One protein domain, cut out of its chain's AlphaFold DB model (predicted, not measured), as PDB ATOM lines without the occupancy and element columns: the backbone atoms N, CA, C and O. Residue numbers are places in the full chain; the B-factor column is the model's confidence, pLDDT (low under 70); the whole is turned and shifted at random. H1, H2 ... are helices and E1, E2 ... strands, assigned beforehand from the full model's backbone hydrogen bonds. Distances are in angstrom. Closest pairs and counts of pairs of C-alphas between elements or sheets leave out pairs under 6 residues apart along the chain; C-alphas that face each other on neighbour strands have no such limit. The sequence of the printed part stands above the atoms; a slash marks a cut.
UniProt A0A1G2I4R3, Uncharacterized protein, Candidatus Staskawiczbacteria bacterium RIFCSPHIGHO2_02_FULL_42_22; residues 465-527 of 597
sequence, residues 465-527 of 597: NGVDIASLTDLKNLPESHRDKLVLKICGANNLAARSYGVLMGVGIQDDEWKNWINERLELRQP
ATOM      1  N   ASN A 465      95.855  56.816  23.158       88.38
ATOM      2  CA  ASN A 465      94.838  57.746  23.672       88.38
ATOM      3  C   ASN A 465      93.517  57.042  24.060       88.38
ATOM      4  O   ASN A 465      92.430  57.553  23.759       88.38
ATOM      5  N   GLY A 466      93.609  55.863  24.690       89.88
ATOM      6  CA  GLY A 466      92.461  55.027  25.042       89.88
ATOM      7  C   GLY A 466      91.769  54.386  23.838       89.88
ATOM      8  O   GLY A 466      90.569  54.122  23.904       89.88
ATOM      9  N   VAL A 467      92.474  54.234  22.713       93.38
ATOM     10  CA  VAL A 467      92.000  53.515  21.525       93.38
ATOM     11  C   VAL A 467      92.864  52.273  21.352       93.38
ATOM     12  O   VAL A 467      94.014  52.383  20.922       93.38
ATOM     13  N   ASP A 468      92.294  51.116  21.676       94.56
ATOM     14  CA  ASP A 468      92.902  49.810  21.427       94.56
ATOM     15  C   ASP A 468      92.807  49.459  19.943       94.56
ATOM     16  O   ASP A 468      91.732  49.522  19.338       94.56
ATOM     17  N   ILE A 469      93.939  49.096  19.346       94.50
ATOM     18  CA  ILE A 469      94.034  48.751  17.931       94.50
ATOM     19  C   ILE A 469      94.759  47.412  17.828       94.50
ATOM     20  O   ILE A 469      95.978  47.337  18.004       94.50
ATOM     21  N   ALA A 470      94.013  46.337  17.556       93.00
ATOM     22  CA  ALA A 470      94.581  44.991  17.546       93.00
ATOM     23  C   ALA A 470      95.206  44.612  16.198       93.00
ATOM     24  O   ALA A 470      96.032  43.704  16.135       93.00
ATOM     25  N   SER A 471      94.827  45.296  15.115       92.44
ATOM     26  CA  SER A 471      95.336  45.012  13.776       92.44
ATOM     27  C   SER A 471      95.291  46.228  12.850       92.44
ATOM     28  O   SER A 471      94.609  47.224  13.103       92.44
ATOM     29  N   LEU A 472      95.959  46.114  11.703       91.75
ATOM     30  CA  LEU A 472      95.847  47.083  10.615       91.75
ATOM     31  C   LEU A 472      94.407  47.207  10.085       91.75
ATOM     32  O   LEU A 472      93.978  48.295   9.702       91.75
ATOM     33  N   THR A 473      93.652  46.107  10.066       92.00
ATOM     34  CA  THR A 473      92.236  46.109   9.674       92.00
ATOM     35  C   THR A 473      91.399  46.901  10.673       92.00
ATOM     36  O   THR A 473      90.522  47.658  10.261       92.00
ATOM     37  N   ASP A 474      91.702  46.789  11.965       94.00
ATOM     38  CA  ASP A 474      91.025  47.553  13.013       94.00
ATOM     39  C   ASP A 474      91.323  49.043  12.853       94.00
ATOM     40  O   ASP A 474      90.396  49.849  12.848       94.00
ATOM     41  N   LEU A 475      92.595  49.402  12.623       94.69
ATOM     42  CA  LEU A 475      93.010  50.785  12.372       94.69
ATOM     43  C   LEU A 475      92.236  51.400  11.198       94.69
ATOM     44  O   LEU A 475      91.755  52.528  11.296       94.69
ATOM     45  N   LYS A 476      92.091  50.658  10.093       94.06
ATOM     46  CA  LYS A 476      91.350  51.102   8.900       94.06
ATOM     47  C   LYS A 476      89.861  51.314   9.166       94.06
ATOM     48  O   LYS A 476      89.265  52.185   8.545       94.06
ATOM     49  N   ASN A 477      89.269  50.526  10.059       95.56
ATOM     50  CA  ASN A 477      87.827  50.508  10.309       95.56
ATOM     51  C   ASN A 477      87.427  51.215  11.613       95.56
ATOM     52  O   ASN A 477      86.325  50.991  12.120       95.56
ATOM     53  N   LEU A 478      88.301  52.061  12.168       96.00
ATOM     54  CA  LEU A 478      87.990  52.817  13.376       96.00
ATOM     55  C   LEU A 478      86.761  53.724  13.169       96.00
ATOM     56  O   LEU A 478      86.698  54.465  12.181       96.00
ATOM     57  N   PRO A 479      85.812  53.751  14.125       94.69
ATOM     58  CA  PRO A 479      84.716  54.709  14.088       94.69
ATOM     59  C   PRO A 479      85.248  56.145  14.212       94.69
ATOM     60  O   PRO A 479      86.327  56.378  14.763       94.69
ATOM     61  N   GLU A 480      84.467  57.123  13.745       93.94
ATOM     62  CA  GLU A 480      84.825  58.553  13.781       93.94
ATOM     63  C   GLU A 480      85.268  59.011  15.180       93.94
ATOM     64  O   GLU A 480      86.322  59.618  15.326       93.94
ATOM     65  N   SER A 481      84.555  58.595  16.232       93.75
ATOM     66  CA  SER A 481      84.883  58.928  17.628       93.75
ATOM     67  C   SER A 481      86.270  58.449  18.091       93.75
ATOM     68  O   SER A 481      86.819  58.986  19.059       93.75
ATOM     69  N   HIS A 482      86.839  57.434  17.434       95.19
ATOM     70  CA  HIS A 482      88.198  56.950  17.673       95.19
ATOM     71  C   HIS A 482      89.200  57.615  16.727       95.19
ATOM     72  O   HIS A 482      90.257  58.045  17.185       95.19
ATOM     73  N   ARG A 483      88.864  57.778  15.437       94.31
ATOM     74  CA  ARG A 483      89.708  58.500  14.465       94.31
ATOM     75  C   ARG A 483      89.984  59.932  14.922       94.31
ATOM     76  O   ARG A 483      91.133  60.367  14.911       94.31
ATOM     77  N   ASP A 484      88.979  60.609  15.470       92.44
ATOM     78  CA  ASP A 484      89.067  61.949  16.053       92.44
ATOM     79  C   ASP A 484      90.149  62.090  17.126       92.44
ATOM     80  O   ASP A 484      90.546  63.207  17.450       92.44
ATOM     81  N   LYS A 485      90.633  60.999  17.718       93.06
ATOM     82  CA  LYS A 485      91.664  61.008  18.761       93.06
ATOM     83  C   LYS A 485      93.081  60.837  18.218       93.06
ATOM     84  O   LYS A 485      94.021  60.903  19.015       93.06
ATOM     85  N   LEU A 486      93.241  60.625  16.912       94.75
ATOM     86  CA  LEU A 486      94.482  60.175  16.288       94.75
ATOM     87  C   LEU A 486      94.965  61.116  15.175       94.75
ATOM     88  O   LEU A 486      94.203  61.863  14.555       94.75
ATOM     89  N   VAL A 487      96.270  61.061  14.925       93.62
ATOM     90  CA  VAL A 487      96.959  61.669  13.783       93.62
ATOM     91  C   VAL A 487      97.853  60.603  13.161       93.62
ATOM     92  O   VAL A 487      98.586  59.930  13.884       93.62
ATOM     93  N   LEU A 488      97.812  60.461  11.837       93.94
ATOM     94  CA  LEU A 488      98.745  59.617  11.092       93.94
ATOM     95  C   LEU A 488      99.815  60.493  10.451       93.94
ATOM     96  O   LEU A 488      99.491  61.536   9.877       93.94
ATOM     97  N   LYS A 489     101.086  60.102  10.558       92.56
ATOM     98  CA  LYS A 489     102.201  60.866   9.978       92.56
ATOM     99  C   LYS A 489     103.198  59.948   9.290       92.56
ATOM    100  O   LYS A 489     103.688  59.018   9.916       92.56
ATOM    101  N   ILE A 490     103.535  60.227   8.037       91.00
ATOM    102  CA  ILE A 490     104.578  59.501   7.302       91.00
ATOM    103  C   ILE A 490     105.936  59.649   8.009       91.00
ATOM    104  O   ILE A 490     106.282  60.737   8.475       91.00
ATOM    105  N   CYS A 491     106.691  58.551   8.078       88.12
ATOM    106  CA  CYS A 491     108.049  58.500   8.621       88.12
ATOM    107  C   CYS A 491     109.120  58.637   7.531       88.12
ATOM    108  O   CYS A 491     108.850  58.445   6.342       88.12
ATOM    109  N   GLY A 492     110.353  58.896   7.971       82.00
ATOM    110  CA  GLY A 492     111.547  58.919   7.128       82.00
ATOM    111  C   GLY A 492     112.025  60.321   6.761       82.00
ATOM    112  O   GLY A 492     111.393  61.326   7.087       82.00
ATOM    113  N   ALA A 493     113.153  60.377   6.060       77.00
ATOM    114  CA  ALA A 493     113.665  61.582   5.424       77.00
ATOM    115  C   ALA A 493     113.399  61.444   3.924       77.00
ATOM    116  O   ALA A 493     114.233  60.957   3.164       77.00
ATOM    117  N   ASN A 494     112.182  61.800   3.527       78.06
ATOM    118  CA  ASN A 494     111.715  61.758   2.146       78.06
ATOM    119  C   ASN A 494     110.805  62.959   1.861       78.06
ATOM    120  O   ASN A 494     110.415  63.717   2.755       78.06
ATOM    121  N   ASN A 495     110.428  63.093   0.594       74.88
ATOM    122  CA  ASN A 495     109.632  64.198   0.073       74.88
ATOM    123  C   ASN A 495     108.278  64.378   0.772       74.88
ATOM    124  O   ASN A 495     107.805  65.505   0.927       74.88
ATOM    125  N   LEU A 496     107.652  63.271   1.176       74.88
ATOM    126  CA  LEU A 496     106.344  63.267   1.825       74.88
ATOM    127  C   LEU A 496     106.452  63.587   3.320       74.88
ATOM    128  O   LEU A 496     105.583  64.270   3.858       74.88
ATOM    129  N   ALA A 497     107.515  63.122   3.979       72.44
ATOM    130  CA  ALA A 497     107.755  63.309   5.408       72.44
ATOM    131  C   ALA A 497     108.267  64.714   5.763       72.44
ATOM    132  O   ALA A 497     107.943  65.223   6.838       72.44
ATOM    133  N   ALA A 498     109.034  65.336   4.857       63.25
ATOM    134  CA  ALA A 498     109.604  66.676   5.022       63.25
ATOM    135  C   ALA A 498     108.584  67.813   4.814       63.25
ATOM    136  O   ALA A 498     108.895  68.980   5.050       63.25
ATOM    137  N   ARG A 499     107.368  67.503   4.343       64.81
ATOM    138  CA  ARG A 499     106.292  68.479   4.115       64.81
ATOM    139  C   ARG A 499     105.034  68.074   4.877       64.81
ATOM    140  O   ARG A 499     104.792  66.902   5.144       64.81
ATOM    141  N   SER A 500     104.149  69.034   5.144       62.31
ATOM    142  CA  SER A 500     102.849  68.796   5.794       62.31
ATOM    143  C   SER A 500     101.872  67.921   4.982       62.31
ATOM    144  O   SER A 500     100.749  67.682   5.435       62.31
ATOM    145  N   TYR A 501     102.272  67.441   3.799       68.38
ATOM    146  CA  TYR A 501     101.508  66.514   2.959       68.38
ATOM    147  C   TYR A 501     101.410  65.110   3.565       68.38
ATOM    148  O   TYR A 501     100.407  64.433   3.371       68.38
ATOM    149  N   GLY A 502     102.407  64.688   4.347       81.69
ATOM    150  CA  GLY A 502     102.429  63.365   4.969       81.69
ATOM    151  C   GLY A 502     101.618  63.234   6.260       81.69
ATOM    152  O   GLY A 502     101.814  62.258   6.977       81.69
ATOM    153  N   VAL A 503     100.756  64.201   6.592       88.75
ATOM    154  CA  VAL A 503      99.978  64.220   7.841       88.75
ATOM    155  C   VAL A 503      98.486  64.091   7.549       88.75
ATOM    156  O   VAL A 503      97.916  64.928   6.845       88.75
ATOM    157  N   LEU A 504      97.842  63.099   8.161       91.44
ATOM    158  CA  LEU A 504      96.392  62.929   8.178       91.44
ATOM    159  C   LEU A 504      95.864  63.149   9.598       91.44
ATOM    160  O   LEU A 504      96.242  62.453  10.539       91.44
ATOM    161  N   MET A 505      94.973  64.124   9.753       90.12
ATOM    162  CA  MET A 505      94.277  64.367  11.014       90.12
ATOM    163  C   MET A 505      93.001  63.537  11.002       90.12
ATOM    164  O   MET A 505      92.195  63.716  10.098       90.12
ATOM    165  N   GLY A 506      92.791  62.661  11.986       90.94
ATOM    166  CA  GLY A 506      91.583  61.834  12.010       90.94
ATOM    167  C   GLY A 506      90.294  62.615  12.300       90.94
ATOM    168  O   GLY A 506      89.211  62.094  12.066       90.94
ATOM    169  N   VAL A 507      90.414  63.866  12.760       88.56
ATOM    170  CA  VAL A 507      89.281  64.754  13.035       88.56
ATOM    171  C   VAL A 507      88.734  65.416  11.776       88.56
ATOM    172  O   VAL A 507      89.482  66.036  11.019       88.56
ATOM    173  N   GLY A 508      87.414  65.341  11.595       83.62
ATOM    174  CA  GLY A 508      86.698  66.041  10.523       83.62
ATOM    175  C   GLY A 508      86.939  65.486   9.115       83.62
ATOM    176  O   GLY A 508      86.622  66.172   8.144       83.62
ATOM    177  N   ILE A 509      87.491  64.274   8.999       88.19
ATOM    178  CA  ILE A 509      87.729  63.593   7.719       88.19
ATOM    179  C   ILE A 509      86.683  62.509   7.447       88.19
ATOM    180  O   ILE A 509      86.179  61.839   8.357       88.19
ATOM    181  N   GLN A 510      86.398  62.290   6.165       90.12
ATOM    182  CA  GLN A 510      85.488  61.229   5.734       90.12
ATOM    183  C   GLN A 510      86.115  59.842   5.943       90.12
ATOM    184  O   GLN A 510      87.337  59.686   5.963       90.12
ATOM    185  N   ASP A 511      85.274  58.821   6.111       91.50
ATOM    186  CA  ASP A 511      85.725  57.441   6.347       91.50
ATOM    187  C   ASP A 511      86.562  56.889   5.179       91.50
ATOM    188  O   ASP A 511      87.637  56.325   5.386       91.50
ATOM    189  N   ASP A 512      86.125  57.143   3.942       94.69
ATOM    190  CA  ASP A 512      86.853  56.720   2.742       94.69
ATOM    191  C   ASP A 512      88.226  57.395   2.635       94.69
ATOM    192  O   ASP A 512      89.194  56.758   2.231       94.69
ATOM    193  N   GLU A 513      88.351  58.660   3.048       93.81
ATOM    194  CA  GLU A 513      89.632  59.377   3.051       93.81
ATOM    195  C   GLU A 513      90.634  58.723   4.014       93.81
ATOM    196  O   GLU A 513      91.785  58.488   3.644       93.81
ATOM    197  N   TRP A 514      90.184  58.346   5.217       95.44
ATOM    198  CA  TRP A 514      91.001  57.618   6.194       95.44
ATOM    199  C   TRP A 514      91.505  56.281   5.645       95.44
ATOM    200  O   TRP A 514      92.701  55.981   5.703       95.44
ATOM    201  N   LYS A 515      90.594  55.485   5.079       95.62
ATOM    202  CA  LYS A 515      90.908  54.163   4.527       95.62
ATOM    203  C   LYS A 515      91.837  54.254   3.323       95.62
ATOM    204  O   LYS A 515      92.817  53.511   3.260       95.62
ATOM    205  N   ASN A 516      91.554  55.171   2.401       95.19
ATOM    206  CA  ASN A 516      92.347  55.368   1.192       95.19
ATOM    207  C   ASN A 516      93.768  55.805   1.530       95.19
ATOM    208  O   ASN A 516      94.709  55.232   0.989       95.19
ATOM    209  N   TRP A 517      93.934  56.730   2.481       94.00
ATOM    210  CA  TRP A 517      95.262  57.156   2.919       94.00
ATOM    211  C   TRP A 517      96.091  55.972   3.434       94.00
ATOM    212  O   TRP A 517      97.234  55.798   3.015       94.00
ATOM    213  N   ILE A 518      95.513  55.116   4.289       93.44
ATOM    214  CA  ILE A 518      96.213  53.932   4.817       93.44
ATOM    215  C   ILE A 518      96.528  52.936   3.692       93.44
ATOM    216  O   ILE A 518      97.642  52.420   3.640       93.44
ATOM    217  N   ASN A 519      95.576  52.651   2.799       92.75
ATOM    218  CA  ASN A 519      95.784  51.721   1.685       92.75
ATOM    219  C   ASN A 519      96.930  52.176   0.775       92.75
ATOM    220  O   ASN A 519      97.833  51.391   0.502       92.75
ATOM    221  N   GLU A 520      96.943  53.454   0.399       91.62
ATOM    222  CA  GLU A 520      97.987  54.029  -0.446       91.62
ATOM    223  C   GLU A 520      99.372  53.914   0.212       91.62
ATOM    224  O   GLU A 520     100.359  53.588  -0.450       91.62
ATOM    225  N   ARG A 521      99.469  54.119   1.536       91.50
ATOM    226  CA  ARG A 521     100.739  53.935   2.257       91.50
ATOM    227  C   ARG A 521     101.220  52.487   2.222       91.50
ATOM    228  O   ARG A 521     102.416  52.264   2.074       91.50
ATOM    229  N   LEU A 522     100.318  51.517   2.340       88.31
ATOM    230  CA  LEU A 522     100.673  50.095   2.293       88.31
ATOM    231  C   LEU A 522     101.117  49.664   0.894       88.31
ATOM    232  O   LEU A 522     102.104  48.942   0.769       88.31
ATOM    233  N   GLU A 523     100.431  50.134  -0.147       89.94
ATOM    234  CA  GLU A 523     100.808  49.886  -1.544       89.94
ATOM    235  C   GLU A 523     102.201  50.441  -1.854       89.94
ATOM    236  O   GLU A 523     103.035  49.754  -2.442       89.94
ATOM    237  N   LEU A 524     102.484  51.655  -1.378       87.94
ATOM    238  CA  LEU A 524     103.781  52.311  -1.540       87.94
ATOM    239  C   LEU A 524     104.843  51.829  -0.544       87.94
ATOM    240  O   LEU A 524     105.962  52.336  -0.560       87.94
ATOM    241  N   ARG A 525     104.507  50.875   0.335       87.12
ATOM    242  CA  ARG A 525     105.372  50.394   1.423       87.12
ATOM    243  C   ARG A 525     105.953  51.532   2.277       87.12
ATOM    244  O   ARG A 525     107.088  51.468   2.745       87.12
ATOM    245  N   GLN A 526     105.175  52.590   2.469       88.88
ATOM    246  CA  GLN A 526     105.575  53.797   3.174       88.88
ATOM    247  C   GLN A 526     105.251  53.663   4.671       88.88
ATOM    248  O   GLN A 526     104.070  53.661   5.029       88.88
ATOM    249  N   PRO A 527     106.254  53.613   5.566       90.50
ATOM    250  CA  PRO A 527     106.008  53.590   7.003       90.50
ATOM    251  C   PRO A 527     105.390  54.903   7.493       90.50
ATOM    252  O   PRO A 527     105.686  55.989   6.978       90.50
TER     253      PRO A 527
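What this domain is: This is residues 465 to 527 of the 597 residues of an uncharacterized protein of Candidatus Staskawiczbacteria bacterium RIFCSPHIGHO2_02_FULL_42_22 (UniProt A0A1G2I4R3). A two-stranded hairpin, E2 and E3, makes a small wall, with the longest helix, H3, over one face of it through its residues 513 to 521 and the other face bare. The short elements E1, H1 and H2 gather near the end of the hairpin where E2 begins, and a long loop, residues 491 to 502, joins the strands at the other end. The 63 printed residues include three named helices and three named strands, in the order E1, H1, H2, E2, E3, H3; the sheet is antiparallel and the class is mixed. The whole is compact, with a radius of gyration of the C-alphas of 11.7 A and spans of 31 by 21 by 21 A.

Where its parts are: E1 is residues 467 to 469, beginning at C-alpha 467 (92.000, 53.515, 21.525). H1 is residues 472 to 476 and H2 residues 480 to 483. E2, residues 486 to 490, is 13.5 A long; E3 is residues 503 to 505. H3, residues 511 to 523, is 18.6 A long and ends at C-alpha 523 (100.808, 49.886, -1.544).

How they stand to each other: E2 and E3 form an antiparallel hairpin at 168 degrees, with N 488 and O 504 within hydrogen-bond range at 2.8 A. The closest C-alphas of E3 and H3 are those of Leu 504 and Trp 514, 7.8 A apart. E2 and H3 are only just apart, at 8.4 A. H1 and H3 only just touch, with 3 pairs of C-alphas within 8 A, closest at Lys 476 and Lys 515, 5.4 A; H3 does so with residues 514 to 518 alone. H2 and H3 are close but not clearly touching, their closest C-alphas, Glu 480 and Asp 511, being 7.6 A apart. E1 pairs with no named strand; its closest C-alpha to H1 is Ile 469, 6.0 A from Leu 475. In H1 and H3 every O i to N i+4 pair is within hydrogen-bond range; H2 is too short for such a pair.

The domain as a whole: The farthest C-alphas, those of Gly 466 and Asn 495, are 31.7 A apart. The printed part has no cut. The link E2 to E3 is long. Residues 498 to 501 have pLDDT under 70; the mean of the printed part is 88.7.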